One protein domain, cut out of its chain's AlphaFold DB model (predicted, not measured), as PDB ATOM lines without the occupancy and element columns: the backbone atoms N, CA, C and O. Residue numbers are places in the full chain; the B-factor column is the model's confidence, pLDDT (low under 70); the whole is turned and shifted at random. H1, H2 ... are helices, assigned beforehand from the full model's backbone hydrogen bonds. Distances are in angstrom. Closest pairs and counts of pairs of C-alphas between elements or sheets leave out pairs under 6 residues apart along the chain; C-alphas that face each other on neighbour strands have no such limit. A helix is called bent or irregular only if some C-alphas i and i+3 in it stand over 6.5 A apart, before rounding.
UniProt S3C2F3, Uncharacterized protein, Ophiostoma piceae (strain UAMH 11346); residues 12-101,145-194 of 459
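AT A GLANCE: This is residues 12 to 101 and 145 to 194 of the 459 residues of an uncharacterized protein of Ophiostoma piceae (strain UAMH 11346) (UniProt S3C2F3). A loose, all-helix model extends along one long helix, H5: bent H1 and H2 fold back on each other beside its later part, and H3 and H4 meet its beginning. Residues 91 to 101 of H3 stick out. The 140 printed residues include five named helices, H1 to H5; the radius of gyration of the C-alphas is 18.5 A, the spans 53 by 31 by 31 A.

HOW THE PARTS SIT: H1, residues 12 to 42, assigned as one helix by its hydrogen bonds, is bent: C-alphas 28 and 31 are 9.4 A apart. Its arms H1a, residues 12 to 28, and H1b, residues 31 to 42, touch through residues 22 to 26 and 33 to 38 alone, the closest C-alphas, Arg 26 and Tyr 34, 5.2 A apart. H1b and H2, residues 52 to 68, form a hairpin, closest at C-alphas 40 and 54, 6.0 A. H2 only just touches H5, residues 162 to 194, with 3 pairs of C-alphas within 8 A, closest Arg 62 and Ala 178, 6.5 A. H3, residues 80 to 101, only just touches H5, also with 3 pairs, closest Trp 86 and Glu 163, 7.1 A, about perpendicular at 78 degrees. H4, residues 147 to 158, and H5 form a hairpin, closest at C-alphas 155 and 165, 6.2 A. In both arms and the other helices every O i to N i+4 pair is within hydrogen-bond range.

IN THESE COORDINATES: H1a begins at C-alpha 12 (14.197, 14.197, -34.622). H3 is 32.3 A long; H5, 46.6 A, ends at C-alpha 194 (12.293, 24.401, -22.769).

THE WHOLE: Residues 102 to 144 are not printed, a gap of 35.9 A between C-alphas 101 and 145. The H2 to H3 link is long. Residues 12 to 14 and 145 have pLDDT under 70.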
ATOM      1  N   ARG A  12      13.697  15.453 -34.050       63.78
ATOM      2  CA  ARG A  12      14.197  14.197 -34.622       63.78
ATOM      3  C   ARG A  12      15.618  13.859 -34.163       63.78
ATOM      4  O   ARG A  12      15.864  12.708 -33.805       63.78
ATOM      5  N   ALA A  13      16.527  14.834 -34.121       63.72
ATOM      6  CA  ALA A  13      17.880  14.636 -33.600       63.72
ATOM      7  C   ALA A  13      17.874  14.255 -32.103       63.72
ATOM      8  O   ALA A  13      18.682  13.437 -31.663       63.72
ATOM      9  N   TYR A  14      16.916  14.766 -31.322       61.78
ATOM     10  CA  TYR A  14      16.812  14.453 -29.892       61.78
ATOM     11  C   TYR A  14      16.308  13.043 -29.621       61.78
ATOM     12  O   TYR A  14      16.923  12.323 -28.833       61.78
ATOM     13  N   SER A  15      15.261  12.618 -30.331       70.81
ATOM     14  CA  SER A  15      14.794  11.228 -30.287       70.81
ATOM     15  C   SER A  15      15.929  10.255 -30.640       70.81
ATOM     16  O   SER A  15      16.104   9.233 -29.979       70.81
ATOM     17  N   GLN A  16      16.791  10.625 -31.597       76.94
ATOM     18  CA  GLN A  16      17.985   9.849 -31.936       76.94
ATOM     19  C   GLN A  16      19.032   9.826 -30.812       76.94
ATOM     20  O   GLN A  16      19.577   8.759 -30.529       76.94
ATOM     21  N   SER A  17      19.299  10.953 -30.142       77.75
ATOM     22  CA  SER A  17      20.258  11.009 -29.024       77.75
ATOM     23  C   SER A  17      19.805  10.178 -27.815       77.75
ATOM     24  O   SER A  17      20.580   9.372 -27.297       77.75
ATOM     25  N   GLN A  18      18.525  10.277 -27.433       86.00
ATOM     26  CA  GLN A  18      17.937   9.486 -26.352       86.00
ATOM     27  C   GLN A  18      17.906   7.996 -26.717       86.00
ATOM     28  O   GLN A  18      18.284   7.154 -25.907       86.00
ATOM     29  N   ALA A  19      17.506   7.655 -27.946       88.94
ATOM     30  CA  ALA A  19      17.496   6.270 -28.406       88.94
ATOM     31  C   ALA A  19      18.909   5.667 -28.436       88.94
ATOM     32  O   ALA A  19      19.087   4.515 -28.045       88.94
ATOM     33  N   LYS A  20      19.922   6.439 -28.852       89.88
ATOM     34  CA  LYS A  20      21.326   6.004 -28.837       89.88
ATOM     35  C   LYS A  20      21.814   5.757 -27.408       89.88
ATOM     36  O   LYS A  20      22.393   4.703 -27.162       89.88
ATOM     37  N   TYR A  21      21.527   6.677 -26.483       88.69
ATOM     38  CA  TYR A  21      21.839   6.529 -25.057       88.69
ATOM     39  C   TYR A  21      21.220   5.252 -24.471       88.69
ATOM     40  O   TYR A  21      21.932   4.394 -23.951       88.69
ATOM     41  N   LEU A  22      19.906   5.076 -24.643       93.50
ATOM     42  CA  LEU A  22      19.186   3.917 -24.118       93.50
ATOM     43  C   LEU A  22      19.634   2.601 -24.770       93.50
ATOM     44  O   LEU A  22      19.748   1.588 -24.085       93.50
ATOM     45  N   LYS A  23      19.925   2.599 -26.078       94.81
ATOM     46  CA  LYS A  23      20.447   1.421 -26.790       94.81
ATOM     47  C   LYS A  23      21.824   1.017 -26.268       94.81
ATOM     48  O   LYS A  23      22.066  -0.172 -26.069       94.81
ATOM     49  N   GLN A  24      22.709   1.988 -26.047       92.56
ATOM     50  CA  GLN A  24      24.039   1.725 -25.507       92.56
ATOM     51  C   GLN A  24      23.953   1.199 -24.073       92.56
ATOM     52  O   GLN A  24      24.563   0.180 -23.760       92.56
ATOM     53  N   GLY A  25      23.143   1.834 -23.224       93.94
ATOM     54  CA  GLY A  25      22.949   1.373 -21.855       93.94
ATOM     55  C   GLY A  25      22.300  -0.012 -21.787       93.94
ATOM     56  O   GLY A  25      22.766  -0.857 -21.037       93.94
ATOM     57  N   ARG A  26      21.333  -0.326 -22.658       96.56
ATOM     58  CA  ARG A  26      20.773  -1.685 -22.783       96.56
ATOM     59  C   ARG A  26      21.839  -2.730 -23.127       96.56
ATOM     60  O   ARG A  26      21.786  -3.840 -22.607       96.56
ATOM     61  N   ARG A  27      22.780  -2.399 -24.019       96.19
ATOM     62  CA  ARG A  27      23.874  -3.302 -24.413       96.19
ATOM     63  C   ARG A  27      24.850  -3.549 -23.261       96.19
ATOM     64  O   ARG A  27      25.304  -4.675 -23.110       96.19
ATOM     65  N   ASN A  28      25.149  -2.516 -22.477       94.19
ATOM     66  CA  ASN A  28      26.151  -2.577 -21.413       94.19
ATOM     67  C   ASN A  28      25.582  -3.107 -20.083       94.19
ATOM     68  O   ASN A  28      26.254  -3.856 -19.389       94.19
ATOM     69  N   TYR A  29      24.343  -2.741 -19.746       95.56
ATOM     70  CA  TYR A  29      23.723  -2.944 -18.427       95.56
ATOM     71  C   TYR A  29      22.491  -3.862 -18.453       95.56
ATOM     72  O   TYR A  29      21.880  -4.136 -17.420       95.56
ATOM     73  N   GLY A  30      22.103  -4.350 -19.633       97.06
ATOM     74  CA  GLY A  30      21.004  -5.297 -19.803       97.06
ATOM     75  C   GLY A  30      19.602  -4.676 -19.824       97.06
ATOM     76  O   GLY A  30      19.403  -3.459 -19.800       97.06
ATOM     77  N   MET A  31      18.594  -5.554 -19.906       97.38
ATOM     78  CA  MET A  31      17.182  -5.172 -20.075       97.38
ATOM     79  C   MET A  31      16.597  -4.436 -18.874       97.38
ATOM     80  O   MET A  31      15.902  -3.442 -19.058       97.38
ATOM     81  N   LYS A  32      16.913  -4.885 -17.657       96.50
ATOM     82  CA  LYS A  32      16.390  -4.278 -16.430       96.50
ATOM     83  C   LYS A  32      16.785  -2.804 -16.314       96.50
ATOM     84  O   LYS A  32      15.938  -1.956 -16.069       96.50
ATOM     85  N   TRP A  33      18.061  -2.491 -16.570       97.00
ATOM     86  CA  TRP A  33      18.541  -1.106 -16.600       97.00
ATOM     87  C   TRP A  33      17.773  -0.268 -17.627       97.00
ATOM     88  O   TRP A  33      17.378   0.855 -17.333       97.00
ATOM     89  N   TYR A  34      17.526  -0.822 -18.818       97.12
ATOM     90  CA  TYR A  34      16.796  -0.125 -19.876       97.12
ATOM     91  C   TYR A  34      15.355   0.194 -19.462       97.12
ATOM     92  O   TYR A  34      14.908   1.323 -19.652       97.12
ATOM     93  N   GLU A  35      14.644  -0.767 -18.875       96.88
ATOM     94  CA  GLU A  35      13.277  -0.578 -18.377       96.88
ATOM     95  C   GLU A  35      13.223   0.492 -17.282       96.88
ATOM     96  O   GLU A  35      12.413   1.419 -17.366       96.88
ATOM     97  N   ASP A  36      14.141   0.426 -16.314       96.62
ATOM     98  CA  ASP A  36      14.250   1.401 -15.229       96.62
ATOM     99  C   ASP A  36      14.588   2.810 -15.757       96.62
ATOM    100  O   ASP A  36      13.981   3.798 -15.332       96.62
ATOM    101  N   ALA A  37      15.507   2.921 -16.723       95.50
ATOM    102  CA  ALA A  37      15.895   4.185 -17.349       95.50
ATOM    103  C   ALA A  37      14.752   4.805 -18.163       95.50
ATOM    104  O   ALA A  37      14.479   6.002 -18.044       95.50
ATOM    105  N   VAL A  38      14.034   3.997 -18.949       95.56
ATOM    106  CA  VAL A  38      12.844   4.443 -19.689       95.56
ATOM    107  C   VAL A  38      11.764   4.916 -18.722       95.56
ATOM    108  O   VAL A  38      11.237   6.016 -18.886       95.56
ATOM    109  N   LEU A  39      11.467   4.128 -17.686       95.12
ATOM    110  CA  LEU A  39      10.475   4.478 -16.674       95.12
ATOM    111  C   LEU A  39      10.848   5.777 -15.953       95.12
ATOM    112  O   LEU A  39       9.994   6.637 -15.739       95.12
ATOM    113  N   MET A  40      12.120   5.937 -15.584       95.62
ATOM    114  CA  MET A  40      12.632   7.141 -14.942       95.62
ATOM    115  C   MET A  40      12.467   8.374 -15.837       95.62
ATOM    116  O   MET A  40      11.959   9.387 -15.361       95.62
ATOM    117  N   LEU A  41      12.893   8.300 -17.101       94.25
ATOM    118  CA  LEU A  41      12.835   9.427 -18.035       94.25
ATOM    119  C   LEU A  41      11.399   9.793 -18.425       94.25
ATOM    120  O   LEU A  41      11.098  10.974 -18.590       94.25
ATOM    121  N   ASN A  42      10.515   8.802 -18.564       92.12
ATOM    122  CA  ASN A  42       9.107   9.028 -18.899       92.12
ATOM    123  C   ASN A  42       8.326   9.625 -17.727       92.12
ATOM    124  O   ASN A  42       7.492  10.498 -17.934       92.12
ATOM    125  N   ASN A  43       8.630   9.198 -16.501       93.06
ATOM    126  CA  ASN A  43       7.937   9.659 -15.298       93.06
ATOM    127  C   ASN A  43       8.605  10.867 -14.630       93.06
ATOM    128  O   ASN A  43       8.238  11.205 -13.502       93.06
ATOM    129  N   ARG A  44       9.622  11.470 -15.256       93.50
ATOM    130  CA  ARG A  44      10.253  12.682 -14.737       93.50
ATOM    131  C   ARG A  44       9.247  13.825 -14.797       93.50
ATOM    132  O   ARG A  44       8.786  14.193 -15.876       93.50
ATOM    133  N   ASN A  45       8.969  14.435 -13.652       93.25
ATOM    134  CA  ASN A  45       8.238  15.686 -13.599       93.25
ATOM    135  C   ASN A  45       9.182  16.827 -14.002       93.25
ATOM    136  O   ASN A  45       9.979  17.314 -13.204       93.25
ATOM    137  N   ILE A  46       9.107  17.222 -15.272       94.69
ATOM    138  CA  ILE A  46       9.948  18.274 -15.857       94.69
ATOM    139  C   ILE A  46       9.557  19.691 -15.414       94.69
ATOM    140  O   ILE A  46      10.290  20.628 -15.705       94.69
ATOM    141  N   TYR A  47       8.422  19.856 -14.730       93.38
ATOM    142  CA  TYR A  47       7.875  21.164 -14.365       93.38
ATOM    143  C   TYR A  47       8.304  21.635 -12.975       93.38
ATOM    144  O   TYR A  47       8.162  22.810 -12.653       93.38
ATOM    145  N   VAL A  48       8.835  20.731 -12.148       91.81
ATOM    146  CA  VAL A  48       9.307  21.048 -10.796       91.81
ATOM    147  C   VAL A  48      10.828  21.160 -10.773       91.81
ATOM    148  O   VAL A  48      11.537  20.350 -11.368       91.81
ATOM    149  N   SER A  49      11.344  22.137 -10.025       86.44
ATOM    150  CA  SER A  49      12.790  22.375  -9.905       86.44
ATOM    151  C   SER A  49      13.546  21.204  -9.266       86.44
ATOM    152  O   SER A  49      14.721  20.990  -9.554       86.44
ATOM    153  N   CYS A  50      12.881  20.416  -8.413       89.31
ATOM    154  CA  CYS A  50      13.473  19.268  -7.731       89.31
ATOM    155  C   CYS A  50      12.527  18.058  -7.721       89.31
ATOM    156  O   CYS A  50      11.810  17.806  -6.749       89.31
ATOM    157  N   ASP A  51      12.556  17.254  -8.787       93.75
ATOM    158  CA  ASP A  51      11.879  15.955  -8.796       93.75
ATOM    159  C   ASP A  51      12.676  14.920  -7.980       93.75
ATOM    160  O   ASP A  51      13.563  14.213  -8.471       93.75
ATOM    161  N   ARG A  52      12.331  14.811  -6.692       94.31
ATOM    162  CA  ARG A  52      12.949  13.853  -5.762       94.31
ATOM    163  C   ARG A  52      12.763  12.396  -6.190       94.31
ATOM    164  O   ARG A  52      13.633  11.574  -5.902       94.31
ATOM    165  N   LYS A  53      11.645  12.044  -6.840       95.19
ATOM    166  CA  LYS A  53      11.394  10.662  -7.288       95.19
ATOM    167  C   LYS A  53      12.327  10.319  -8.441       95.19
ATOM    168  O   LYS A  53      12.953   9.261  -8.414       95.19
ATOM    169  N   TYR A  54      12.460  11.230  -9.401       96.44
ATOM    170  CA  TYR A  54      13.425  11.112 -10.487       96.44
ATOM    171  C   TYR A  54      14.858  10.984  -9.958       96.44
ATOM    172  O   TYR A  54      15.527  10.009 -10.287       96.44
ATOM    173  N   LYS A  55      15.306  11.870  -9.054       96.12
ATOM    174  CA  LYS A  55      16.673  11.801  -8.503       96.12
ATOM    175  C   LYS A  55      16.961  10.502  -7.743       96.12
ATOM    176  O   LYS A  55      18.058   9.962  -7.857       96.12
ATOM    177  N   ARG A  56      15.981   9.939  -7.026       96.69
ATOM    178  CA  ARG A  56      16.123   8.613  -6.390       96.69
ATOM    179  C   ARG A  56      16.268   7.483  -7.410       96.69
ATOM    180  O   ARG A  56      17.109   6.611  -7.221       96.69
ATOM    181  N   ARG A  57      15.476   7.498  -8.487       96.81
ATOM    182  CA  ARG A  57      15.581   6.508  -9.575       96.81
ATOM    183  C   ARG A  57      16.912   6.627 -10.317       96.81
ATOM    184  O   ARG A  57      17.556   5.616 -10.555       96.81
ATOM    185  N   GLN A  58      17.356   7.854 -10.585       96.44
ATOM    186  CA  GLN A  58      18.664   8.133 -11.174       96.44
ATOM    187  C   GLN A  58      19.778   7.559 -10.294       96.44
ATOM    188  O   GLN A  58      20.623   6.819 -10.784       96.44
ATOM    189  N   ALA A  59      19.738   7.801  -8.981       95.06
ATOM    190  CA  ALA A  59      20.703   7.227  -8.044       95.06
ATOM    191  C   ALA A  59      20.684   5.685  -8.030       95.06
ATOM    192  O   ALA A  59      21.748   5.068  -8.005       95.06
ATOM    193  N   ALA A  60      19.503   5.062  -8.093       95.50
ATOM    194  CA  ALA A  60      19.374   3.607  -8.178       95.50
ATOM    195  C   ALA A  60      19.987   3.040  -9.475       95.50
ATOM    196  O   ALA A  60      20.693   2.033  -9.425       95.50
ATOM    197  N   LEU A  61      19.810   3.719 -10.616       95.88
ATOM    198  CA  LEU A  61      20.485   3.354 -11.868       95.88
ATOM    199  C   LEU A  61      22.007   3.439 -11.732       95.88
ATOM    200  O   LEU A  61      22.698   2.509 -12.135       95.88
ATOM    201  N   ARG A  62      22.539   4.493 -11.097       95.44
ATOM    202  CA  ARG A  62      23.989   4.611 -10.854       95.44
ATOM    203  C   ARG A  62      24.522   3.490  -9.968       95.44
ATOM    204  O   ARG A  62      25.646   3.047 -10.174       95.44
ATOM    205  N   GLN A  63      23.745   3.016  -8.998       92.44
ATOM    206  CA  GLN A  63      24.135   1.855  -8.191       92.44
ATOM    207  C   GLN A  63      24.190   0.575  -9.030       92.44
ATOM    208  O   GLN A  63      25.166  -0.163  -8.929       92.44
ATOM    209  N   HIS A  64      23.195   0.339  -9.888       92.19
ATOM    210  CA  HIS A  64      23.192  -0.806 -10.800       92.19
ATOM    211  C   HIS A  64      24.381  -0.755 -11.778       92.19
ATOM    212  O   HIS A  64      25.085  -1.745 -11.943       92.19
ATOM    213  N   GLU A  65      24.670   0.410 -12.360       94.19
ATOM    214  CA  GLU A  65      25.827   0.598 -13.245       94.19
ATOM    215  C   GLU A  65      27.149   0.305 -12.532       94.19
ATOM    216  O   GLU A  65      27.964  -0.442 -13.059       94.19
ATOM    217  N   LYS A  66      27.337   0.805 -11.302       90.88
ATOM    218  CA  LYS A  66      28.544   0.527 -10.504       90.88
ATOM    219  C   LYS A  66      28.756  -0.965 -10.245       90.88
ATOM    220  O   LYS A  66      29.900  -1.410 -10.210       90.88
ATOM    221  N   GLN A  67      27.672  -1.720 -10.055       89.12
ATOM    222  CA  GLN A  67      27.734  -3.172  -9.870       89.12
ATOM    223  C   GLN A  67      28.175  -3.884 -11.154       89.12
ATOM    224  O   GLN A  67      29.023  -4.767 -11.089       89.12
ATOM    225  N   VAL A  68      27.634  -3.487 -12.309       89.75
ATOM    226  CA  VAL A  68      27.967  -4.097 -13.608       89.75
ATOM    227  C   VAL A  68      29.369  -3.706 -14.082       89.75
ATOM    228  O   VAL A  68      30.115  -4.563 -14.543       89.75
ATOM    229  N   ASP A  69      29.759  -2.441 -13.913       88.06
ATOM    230  CA  ASP A  69      31.078  -1.920 -14.302       88.06
ATOM    231  C   ASP A  69      32.211  -2.417 -13.367       88.06
ATOM    232  O   ASP A  69      33.386  -2.100 -13.573       88.06
ATOM    233  N   GLY A  70      31.876  -3.171 -12.310       86.00
ATOM    234  CA  GLY A  70      32.849  -3.687 -11.345       86.00
ATOM    235  C   GLY A  70      33.602  -2.575 -10.608       86.00
ATOM    236  O   GLY A  70      34.791  -2.716 -10.323       86.00
ATOM    237  N   VAL A  71      32.931  -1.445 -10.350       85.75
ATOM    238  CA  VAL A  71      33.476  -0.290  -9.605       85.75
ATOM    239  C   VAL A  71      32.744  -0.099  -8.275       85.75
ATOM    240  O   VAL A  71      32.532   1.016  -7.790       85.75
ATOM    241  N   TRP A  72      32.297  -1.207  -7.689       87.50
ATOM    242  CA  TRP A  72      31.646  -1.243  -6.390       87.50
ATOM    243  C   TRP A  72      32.515  -2.018  -5.402       87.50
ATOM    244  O   TRP A  72      32.594  -3.241  -5.478       87.50
ATOM    245  N   PHE A  73      33.152  -1.292  -4.483       89.75
ATOM    246  CA  PHE A  73      34.089  -1.836  -3.494       89.75
ATOM    247  C   PHE A  73      33.590  -1.517  -2.077       89.75
ATOM    248  O   PHE A  73      34.048  -0.547  -1.466       89.75
ATOM    249  N   PRO A  74      32.593  -2.254  -1.553       85.06
ATOM    250  CA  PRO A  74      31.991  -1.958  -0.253       85.06
ATOM    251  C   PRO A  74      32.991  -2.026   0.909       85.06
ATOM    252  O   PRO A  74      32.781  -1.342   1.906       85.06
ATOM    253  N   GLN A  75      34.076  -2.803   0.781       89.62
ATOM    254  CA  GLN A  75      35.140  -2.899   1.792       89.62
ATOM    255  C   GLN A  75      36.374  -2.032   1.476       89.62
ATOM    256  O   GLN A  75      37.438  -2.211   2.070       89.62
ATOM    257  N   GLY A  76      36.256  -1.081   0.547       93.00
ATOM    258  CA  GLY A  76      37.359  -0.192   0.194       93.00
ATOM    259  C   GLY A  76      38.471  -0.893  -0.595       93.00
ATOM    260  O   GLY A  76      38.210  -1.777  -1.405       93.00
ATOM    261  N   ILE A  77      39.722  -0.509  -0.337       93.75
ATOM    262  CA  ILE A  77      40.929  -1.114  -0.942       93.75
ATOM    263  C   ILE A  77      41.129  -2.573  -0.498       93.75
ATOM    264  O   ILE A  77      41.786  -3.363  -1.171       93.75
ATOM    265  N   CYS A  78      40.555  -2.981   0.631       93.94
ATOM    266  CA  CYS A  78      40.640  -4.368   1.090       93.94
ATOM    267  C   CYS A  78      39.641  -5.296   0.380       93.94
ATOM    268  O   CYS A  78      39.661  -6.502   0.616       93.94
ATOM    269  N   ASP A  79      38.768  -4.758  -0.477       93.62
ATOM    270  CA  ASP A  79      37.746  -5.538  -1.156       93.62
ATOM    271  C   ASP A  79      38.368  -6.536  -2.159       93.62
ATOM    272  O   ASP A  79      39.179  -6.133  -3.000       93.62
ATOM    273  N   PRO A  80      37.987  -7.829  -2.140       93.44
ATOM    274  CA  PRO A  80      38.511  -8.814  -3.088       93.44
ATOM    275  C   PRO A  80      38.293  -8.431  -4.558       93.44
ATOM    276  O   PRO A  80      39.123  -8.748  -5.411       93.44
ATOM    277  N   ALA A  81      37.197  -7.726  -4.869       90.19
ATOM    278  CA  ALA A  81      36.934  -7.252  -6.224       90.19
ATOM    279  C   ALA A  81      37.917  -6.147  -6.639       90.19
ATOM    280  O   ALA A  81      38.334  -6.112  -7.799       90.19
ATOM    281  N   TRP A  82      38.321  -5.281  -5.702       94.75
ATOM    282  CA  TRP A  82      39.376  -4.303  -5.953       94.75
ATOM    283  C   TRP A  82      40.718  -4.995  -6.180       94.75
ATOM    284  O   TRP A  82      41.367  -4.701  -7.177       94.75
ATOM    285  N   LYS A  83      41.104  -5.957  -5.331       95.00
ATOM    286  CA  LYS A  83      42.381  -6.679  -5.483       95.00
ATOM    287  C   LYS A  83      42.521  -7.328  -6.859       95.00
ATOM    288  O   LYS A  83      43.508  -7.095  -7.545       95.00
ATOM    289  N   LYS A  84      41.473  -8.008  -7.330       93.19
ATOM    290  CA  LYS A  84      41.451  -8.578  -8.685       93.19
ATOM    291  C   LYS A  84      41.617  -7.519  -9.786       93.19
ATOM    292  O   LYS A  84      42.272  -7.774 -10.793       93.19
ATOM    293  N   ARG A  85      40.990  -6.348  -9.633       92.62
ATOM    294  CA  ARG A  85      41.123  -5.235 -10.587       92.62
ATOM    295  C   ARG A  85      42.525  -4.631 -10.548       92.62
ATOM    296  O   ARG A  85      43.060  -4.289 -11.595       92.62
ATOM    297  N   TRP A  86      43.101  -4.509  -9.360       94.94
ATOM    298  CA  TRP A  86      44.451  -4.014  -9.153       94.94
ATOM    299  C   TRP A  86      45.498  -4.914  -9.816       94.94
ATOM    300  O   TRP A  86      46.339  -4.405 -10.550       94.94
ATOM    301  N   ASP A  87      45.378  -6.236  -9.673       94.50
ATOM    302  CA  ASP A  87      46.260  -7.195 -10.355       94.50
ATOM    303  C   ASP A  87      46.216  -7.026 -11.883       94.50
ATOM    304  O   ASP A  87      47.253  -7.042 -12.546       94.50
ATOM    305  N   ALA A  88      45.024  -6.794 -12.448       93.06
ATOM    306  CA  ALA A  88      44.867  -6.514 -13.875       93.06
ATOM    307  C   ALA A  88      45.519  -5.180 -14.288       93.06
ATOM    308  O   ALA A  88      46.170  -5.118 -15.325       93.06
ATOM    309  N   ILE A  89      45.399  -4.130 -13.467       92.94
ATOM    310  CA  ILE A  89      46.060  -2.837 -13.716       92.94
ATOM    311  C   ILE A  89      47.584  -3.000 -13.706       92.94
ATOM    312  O   ILE A  89      48.255  -2.471 -14.590       92.94
ATOM    313  N   ILE A  90      48.136  -3.736 -12.735       94.88
ATOM    314  CA  ILE A  90      49.577  -4.020 -12.680       94.88
ATOM    315  C   ILE A  90      50.020  -4.746 -13.948       94.88
ATOM    316  O   ILE A  90      51.021  -4.357 -14.550       94.88
ATOM    317  N   TYR A  91      49.284  -5.781 -14.351       94.06
ATOM    318  CA  TYR A  91      49.590  -6.547 -15.554       94.06
ATOM    319  C   TYR A  91      49.607  -5.656 -16.808       94.06
ATOM    320  O   TYR A  91      50.585  -5.675 -17.555       94.06
ATOM    321  N   ASP A  92      48.591  -4.807 -16.993       91.81
ATOM    322  CA  ASP A  92      48.522  -3.865 -18.120       91.81
ATOM    323  C   ASP A  92      49.680  -2.851 -18.105       91.81
ATOM    324  O   ASP A  92      50.270  -2.559 -19.149       91.81
ATOM    325  N   MET A  93      50.051  -2.333 -16.926       91.19
ATOM    326  CA  MET A  93      51.190  -1.419 -16.779       91.19
ATOM    327  C   MET A  93      52.518  -2.086 -17.154       91.19
ATOM    328  O   MET A  93      53.349  -1.463 -17.814       91.19
ATOM    329  N   GLN A  94      52.722  -3.340 -16.742       92.00
ATOM    330  CA  GLN A  94      53.916  -4.114 -17.094       92.00
ATOM    331  C   GLN A  94      53.983  -4.374 -18.600       92.00
ATOM    332  O   GLN A  94      55.045  -4.211 -19.197       92.00
ATOM    333  N   LEU A  95      52.850  -4.710 -19.218       86.44
ATOM    334  CA  LEU A  95      52.767  -4.939 -20.657       86.44
ATOM    335  C   LEU A  95      53.099  -3.666 -21.453       86.44
ATOM    336  O   LEU A  95      53.930  -3.704 -22.354       86.44
ATOM    337  N   SER A  96      52.542  -2.518 -21.050       87.50
ATOM    338  CA  SER A  96      52.845  -1.219 -21.677       87.50
ATOM    339  C   SER A  96      54.317  -0.814 -21.524       87.50
ATOM    340  O   SER A  96      54.890  -0.190 -22.416       87.50
ATOM    341  N   ALA A  97      54.955  -1.164 -20.403       86.00
ATOM    342  CA  ALA A  97      56.377  -0.896 -20.195       86.00
ATOM    343  C   ALA A  97      57.278  -1.737 -21.121       86.00
ATOM    344  O   ALA A  97      58.311  -1.240 -21.572       86.00
ATOM    345  N   LEU A  98      56.882  -2.977 -21.430       82.81
ATOM    346  CA  LEU A  98      57.604  -3.857 -22.358       82.81
ATOM    347  C   LEU A  98      57.474  -3.390 -23.816       82.81
ATOM    348  O   LEU A  98      58.480  -3.318 -24.520       82.81
ATOM    349  N   GLU A  99      56.281  -2.975 -24.254       81.31
ATOM    350  CA  GLU A  99      56.064  -2.445 -25.614       81.31
ATOM    351  C   GLU A  99      56.898  -1.175 -25.898       81.31
ATOM    352  O   GLU A  99      57.406  -0.969 -27.006       81.31
ATOM    353  N   LEU A 100      57.109  -0.327 -24.884       77.12
ATOM    354  CA  LEU A 100      57.975   0.854 -24.994       77.12
ATOM    355  C   LEU A 100      59.469   0.497 -25.110       77.12
ATOM    356  O   LEU A 100      60.226   1.240 -25.734       77.12
ATOM    357  N   GLN A 101      59.911  -0.636 -24.557       76.69
ATOM    358  CA  GLN A 101      61.292  -1.111 -24.720       76.69
ATOM    359  C   GLN A 101      61.545  -1.702 -26.115       76.69
ATOM    360  O   GLN A 101      62.602  -1.457 -26.702       76.69
ATOM    361  N   ASP A 145      37.677  22.981 -10.709       69.19
ATOM    362  CA  ASP A 145      37.794  23.022 -12.175       69.19
ATOM    363  C   ASP A 145      38.462  21.784 -12.778       69.19
ATOM    364  O   ASP A 145      38.191  21.445 -13.931       69.19
ATOM    365  N   LYS A 146      39.291  21.060 -12.012       87.25
ATOM    366  CA  LYS A 146      40.050  19.911 -12.532       87.25
ATOM    367  C   LYS A 146      40.212  18.802 -11.485       87.25
ATOM    368  O   LYS A 146      41.191  18.777 -10.738       87.25
ATOM    369  N   PRO A 147      39.261  17.856 -11.409       89.56
ATOM    370  CA  PRO A 147      39.277  16.810 -10.389       89.56
ATOM    371  C   PRO A 147      40.490  15.872 -10.498       89.56
ATOM    372  O   PRO A 147      40.909  15.308  -9.493       89.56
ATOM    373  N   GLN A 148      41.086  15.731 -11.686       91.44
ATOM    374  CA  GLN A 148      42.326  14.976 -11.878       91.44
ATOM    375  C   GLN A 148      43.543  15.679 -11.261       91.44
ATOM    376  O   GLN A 148      44.353  15.025 -10.617       91.44
ATOM    377  N   GLU A 149      43.655  17.005 -11.392       90.50
ATOM    378  CA  GLU A 149      44.735  17.766 -10.740       90.50
ATOM    379  C   GLU A 149      44.606  17.689  -9.217       90.50
ATOM    380  O   GLU A 149      45.601  17.564  -8.506       90.50
ATOM    381  N   ARG A 150      43.365  17.674  -8.711       89.94
ATOM    382  CA  ARG A 150      43.110  17.443  -7.292       89.94
ATOM    383  C   ARG A 150      43.571  16.057  -6.836       89.94
ATOM    384  O   ARG A 150      44.162  15.951  -5.768       89.94
ATOM    385  N   LEU A 151      43.327  15.024  -7.640       93.38
ATOM    386  CA  LEU A 151      43.769  13.662  -7.343       93.38
ATOM    387  C   LEU A 151      45.303  13.563  -7.261       93.38
ATOM    388  O   LEU A 151      45.818  12.904  -6.362       93.38
ATOM    389  N   GLU A 152      46.030  14.230  -8.163       92.88
ATOM    390  CA  GLU A 152      47.501  14.280  -8.115       92.88
ATOM    391  C   GLU A 152      48.016  15.081  -6.916       92.88
ATOM    392  O   GLU A 152      48.965  14.664  -6.253       92.88
ATOM    393  N   TYR A 153      47.362  16.197  -6.588       90.56
ATOM    394  CA  TYR A 153      47.672  16.954  -5.379       90.56
ATOM    395  C   TYR A 153      47.483  16.100  -4.119       90.56
ATOM    396  O   TYR A 153      48.365  16.046  -3.260       90.56
ATOM    397  N   ASP A 154      46.352  15.401  -4.006       91.44
ATOM    398  CA  ASP A 154      46.054  14.538  -2.861       91.44
ATOM    399  C   ASP A 154      47.047  13.361  -2.796       91.44
ATOM    400  O   ASP A 154      47.527  13.028  -1.716       91.44
ATOM    401  N   ARG A 155      47.466  12.799  -3.941       94.44
ATOM    402  CA  ARG A 155      48.539  11.790  -4.001       94.44
ATOM    403  C   ARG A 155      49.847  12.304  -3.397       94.44
ATOM    404  O   ARG A 155      50.446  11.606  -2.581       94.44
ATOM    405  N   GLN A 156      50.292  13.495  -3.803       93.06
ATOM    406  CA  GLN A 156      51.545  14.095  -3.328       93.06
ATOM    407  C   GLN A 156      51.474  14.467  -1.844       93.06
ATOM    408  O   GLN A 156      52.416  14.221  -1.097       93.06
ATOM    409  N   THR A 157      50.354  15.043  -1.405       92.62
ATOM    410  CA  THR A 157      50.208  15.574  -0.042       92.62
ATOM    411  C   THR A 157      49.868  14.521   1.001       92.62
ATOM    412  O   THR A 157      50.341  14.614   2.132       92.62
ATOM    413  N   LEU A 158      49.067  13.517   0.645       93.69
ATOM    414  CA  LEU A 158      48.679  12.433   1.551       93.69
ATOM    415  C   LEU A 158      49.646  11.247   1.490       93.69
ATOM    416  O   LEU A 158      49.494  10.306   2.267       93.69
ATOM    417  N   GLY A 159      50.631  11.284   0.586       94.31
ATOM    418  CA  GLY A 159      51.627  10.228   0.432       94.31
ATOM    419  C   GLY A 159      51.018   8.900  -0.013       94.31
ATOM    420  O   GLY A 159      51.474   7.847   0.430       94.31
ATOM    421  N   TRP A 160      49.976   8.940  -0.852       95.50
ATOM    422  CA  TRP A 160      49.310   7.728  -1.326       95.50
ATOM    423  C   TRP A 160      50.282   6.826  -2.071       95.50
ATOM    424  O   TRP A 160      50.994   7.256  -2.985       95.50
ATOM    425  N   ASN A 161      50.257   5.544  -1.716       95.88
ATOM    426  CA  ASN A 161      50.967   4.544  -2.493       95.88
ATOM    427  C   ASN A 161      50.291   4.345  -3.865       95.88
ATOM    428  O   ASN A 161      49.212   4.873  -4.150       95.88
ATOM    429  N   LEU A 162      50.944   3.587  -4.748       95.31
ATOM    430  CA  LEU A 162      50.455   3.400  -6.112       95.31
ATOM    431  C   LEU A 162      49.053   2.765  -6.141       95.31
ATOM    432  O   LEU A 162      48.193   3.230  -6.884       95.31
ATOM    433  N   GLU A 163      48.801   1.758  -5.299       96.12
ATOM    434  CA  GLU A 163      47.499   1.091  -5.215       96.12
ATOM    435  C   GLU A 163      46.400   2.062  -4.750       96.12
ATOM    436  O   GLU A 163      45.344   2.147  -5.375       96.12
ATOM    437  N   GLU A 164      46.657   2.842  -3.698       96.44
ATOM    438  CA  GLU A 164      45.735   3.858  -3.175       96.44
ATOM    439  C   GLU A 164      45.421   4.935  -4.213       96.44
ATOM    440  O   GLU A 164      44.263   5.330  -4.376       96.44
ATOM    441  N   TYR A 165      46.429   5.394  -4.952       95.94
ATOM    442  CA  TYR A 165      46.228   6.355  -6.029       95.94
ATOM    443  C   TYR A 165      45.320   5.786  -7.128       95.94
ATOM    444  O   TYR A 165      44.328   6.423  -7.485       95.94
ATOM    445  N   TYR A 166      45.590   4.575  -7.632       95.38
ATOM    446  CA  TYR A 166      44.760   3.960  -8.675       95.38
ATOM    447  C   TYR A 166      43.357   3.588  -8.182       95.38
ATOM    448  O   TYR A 166      42.403   3.652  -8.963       95.38
ATOM    449  N   TYR A 167      43.206   3.251  -6.899       95.50
ATOM    450  CA  TYR A 167      41.903   3.060  -6.270       95.50
ATOM    451  C   TYR A 167      41.073   4.342  -6.337       95.50
ATOM    452  O   TYR A 167      39.967   4.349  -6.888       95.50
ATOM    453  N   ASN A 168      41.632   5.447  -5.841       95.12
ATOM    454  CA  ASN A 168      40.958   6.742  -5.852       95.12
ATOM    455  C   ASN A 168      40.725   7.249  -7.282       95.12
ATOM    456  O   ASN A 168      39.658   7.796  -7.565       95.12
ATOM    457  N   LYS A 169      41.654   6.987  -8.209       95.06
ATOM    458  CA  LYS A 169      41.490   7.260  -9.642       95.06
ATOM    459  C   LYS A 169      40.289   6.521 -10.230       95.06
ATOM    460  O   LYS A 169      39.423   7.153 -10.826       95.06
ATOM    461  N   CYS A 170      40.176   5.211  -9.996       93.44
ATOM    462  CA  CYS A 170      39.043   4.416 -10.476       93.44
ATOM    463  C   CYS A 170      37.703   4.927  -9.926       93.44
ATOM    464  O   CYS A 170      36.716   5.002 -10.662       93.44
ATOM    465  N   LEU A 171      37.650   5.283  -8.636       93.00
ATOM    466  CA  LEU A 171      36.447   5.859  -8.033       93.00
ATOM    467  C   LEU A 171      36.093   7.220  -8.636       93.00
ATOM    468  O   LEU A 171      34.912   7.496  -8.872       93.00
ATOM    469  N   LEU A 172      37.100   8.061  -8.886       93.50
ATOM    470  CA  LEU A 172      36.916   9.360  -9.512       93.50
ATOM    471  C   LEU A 172      36.371   9.209 -10.935       93.50
ATOM    472  O   LEU A 172      35.343   9.806 -11.248       93.50
ATOM    473  N   ASP A 173      36.992   8.372 -11.762       92.50
ATOM    474  CA  ASP A 173      36.572   8.144 -13.148       92.50
ATOM    475  C   ASP A 173      35.129   7.622 -13.219       92.50
ATOM    476  O   ASP A 173      34.312   8.100 -14.016       92.50
ATOM    477  N   ALA A 174      34.762   6.697 -12.324       90.56
ATOM    478  CA  ALA A 174      33.392   6.202 -12.224       90.56
ATOM    479  C   ALA A 174      32.401   7.285 -11.778       90.56
ATOM    480  O   ALA A 174      31.276   7.335 -12.282       90.56
ATOM    481  N   ARG A 175      32.797   8.172 -10.856       92.94
ATOM    482  CA  ARG A 175      31.977   9.321 -10.454       92.94
ATOM    483  C   ARG A 175      31.782  10.299 -11.610       92.94
ATOM    484  O   ARG A 175      30.646  10.683 -11.866       92.94
ATOM    485  N   LEU A 176      32.846  10.666 -12.323       93.06
ATOM    486  CA  LEU A 176      32.771  11.589 -13.459       93.06
ATOM    487  C   LEU A 176      31.876  11.034 -14.567       93.06
ATOM    488  O   LEU A 176      30.998  11.737 -15.062       93.06
ATOM    489  N   THR A 177      32.024   9.747 -14.876       90.94
ATOM    490  CA  THR A 177      31.174   9.052 -15.848       90.94
ATOM    491  C   THR A 177      29.703   9.046 -15.407       90.94
ATOM    492  O   THR A 177      28.799   9.303 -16.205       90.94
ATOM    493  N   ALA A 178      29.433   8.772 -14.127       91.69
ATOM    494  CA  ALA A 178      28.087   8.808 -13.556       91.69
ATOM    495  C   ALA A 178      27.464  10.215 -13.603       91.69
ATOM    496  O   ALA A 178      26.277  10.353 -13.921       91.69
ATOM    497  N   ASP A 179      28.253  11.248 -13.309       92.69
ATOM    498  CA  ASP A 179      27.829  12.647 -13.351       92.69
ATOM    499  C   ASP A 179      27.533  13.081 -14.791       92.69
ATOM    500  O   ASP A 179      26.497  13.697 -15.043       92.69
ATOM    501  N   GLU A 180      28.371  12.705 -15.760       91.50
ATOM    502  CA  GLU A 180      28.138  12.983 -17.181       91.50
ATOM    503  C   GLU A 180      26.844  12.332 -17.683       91.50
ATOM    504  O   GLU A 180      25.999  13.001 -18.282       91.50
ATOM    505  N   ARG A 181      26.620  11.051 -17.371       91.38
ATOM    506  CA  ARG A 181      25.362  10.370 -17.718       91.38
ATOM    507  C   ARG A 181      24.157  11.050 -17.071       91.38
ATOM    508  O   ARG A 181      23.144  11.259 -17.736       91.38
ATOM    509  N   SER A 182      24.277  11.442 -15.804       94.44
ATOM    510  CA  SER A 182      23.209  12.149 -15.090       94.44
ATOM    511  C   SER A 182      22.909  13.511 -15.724       94.44
ATOM    512  O   SER A 182      21.742  13.870 -15.871       94.44
ATOM    513  N   ARG A 183      23.938  14.238 -16.186       92.31
ATOM    514  CA  ARG A 183      23.787  15.491 -16.944       92.31
ATOM    515  C   ARG A 183      23.081  15.276 -18.279       92.31
ATOM    516  O   ARG A 183      22.223  16.081 -18.629       92.31
ATOM    517  N   LEU A 184      23.400  14.209 -19.013       90.50
ATOM    518  CA  LEU A 184      22.719  13.884 -20.273       90.50
ATOM    519  C   LEU A 184      21.227  13.599 -20.048       90.50
ATOM    520  O   LEU A 184      20.377  14.108 -20.776       90.50
ATOM    521  N   GLU A 185      20.886  12.837 -19.011       92.62
ATOM    522  CA  GLU A 185      19.489  12.577 -18.639       92.62
ATOM    523  C   GLU A 185      18.762  13.846 -18.164       92.62
ATOM    524  O   GLU A 185      17.596  14.072 -18.512       92.62
ATOM    525  N   ASP A 186      19.454  14.692 -17.394       92.69
ATOM    526  CA  ASP A 186      18.946  15.990 -16.960       92.69
ATOM    527  C   ASP A 186      18.668  16.888 -18.179       92.69
ATOM    528  O   ASP A 186      17.586  17.477 -18.277       92.69
ATOM    529  N   ALA A 187      19.575  16.909 -19.157       90.94
ATOM    530  CA  ALA A 187      19.438  17.665 -20.398       90.94
ATOM    531  C   ALA A 187      18.222  17.224 -21.228       90.94
ATOM    532  O   ALA A 187      17.509  18.085 -21.747       90.94
ATOM    533  N   ILE A 188      17.923  15.919 -21.297       89.00
ATOM    534  CA  ILE A 188      16.746  15.400 -22.022       89.00
ATOM    535  C   ILE A 188      15.448  16.005 -21.470       89.00
ATOM    536  O   ILE A 188      14.603  16.474 -22.233       89.00
ATOM    537  N   GLY A 189      15.260  16.011 -20.146       89.12
ATOM    538  CA  GLY A 189      14.049  16.596 -19.557       89.12
ATOM    539  C   GLY A 189      14.041  18.126 -19.582       89.12
ATOM    540  O   GLY A 189      12.989  18.706 -19.839       89.12
ATOM    541  N   ASN A 190      15.199  18.778 -19.410       91.38
ATOM    542  CA  ASN A 190      15.309  20.239 -19.506       91.38
ATOM    543  C   ASN A 190      14.941  20.732 -20.911       91.38
ATOM    544  O   ASN A 190      14.251  21.735 -21.047       91.38
ATOM    545  N   GLN A 191      15.329  20.000 -21.957       89.00
ATOM    546  CA  GLN A 191      14.932  20.320 -23.329       89.00
ATOM    547  C   GLN A 191      13.428  20.181 -23.560       89.00
ATOM    548  O   GLN A 191      12.849  21.026 -24.237       89.00
ATOM    549  N   LYS A 192      12.781  19.140 -23.015       89.19
ATOM    550  CA  LYS A 192      11.318  18.995 -23.117       89.19
ATOM    551  C   LYS A 192      10.606  20.183 -22.481       89.19
ATOM    552  O   LYS A 192       9.696  20.733 -23.088       89.19
ATOM    553  N   TYR A 193      11.059  20.584 -21.296       93.25
ATOM    554  CA  TYR A 193      10.536  21.755 -20.603       93.25
ATOM    555  C   TYR A 193      10.762  23.035 -21.417       93.25
ATOM    556  O   TYR A 193       9.812  23.776 -21.660       93.25
ATOM    557  N   GLN A 194      11.979  23.246 -21.929       94.00
ATOM    558  CA  GLN A 194      12.293  24.401 -22.769       94.00
ATOM    559  C   GLN A 194      11.408  24.450 -24.018       94.00
ATOM    560  O   GLN A 194      10.871  25.497 -24.340       94.00
TER     561      GLN A 194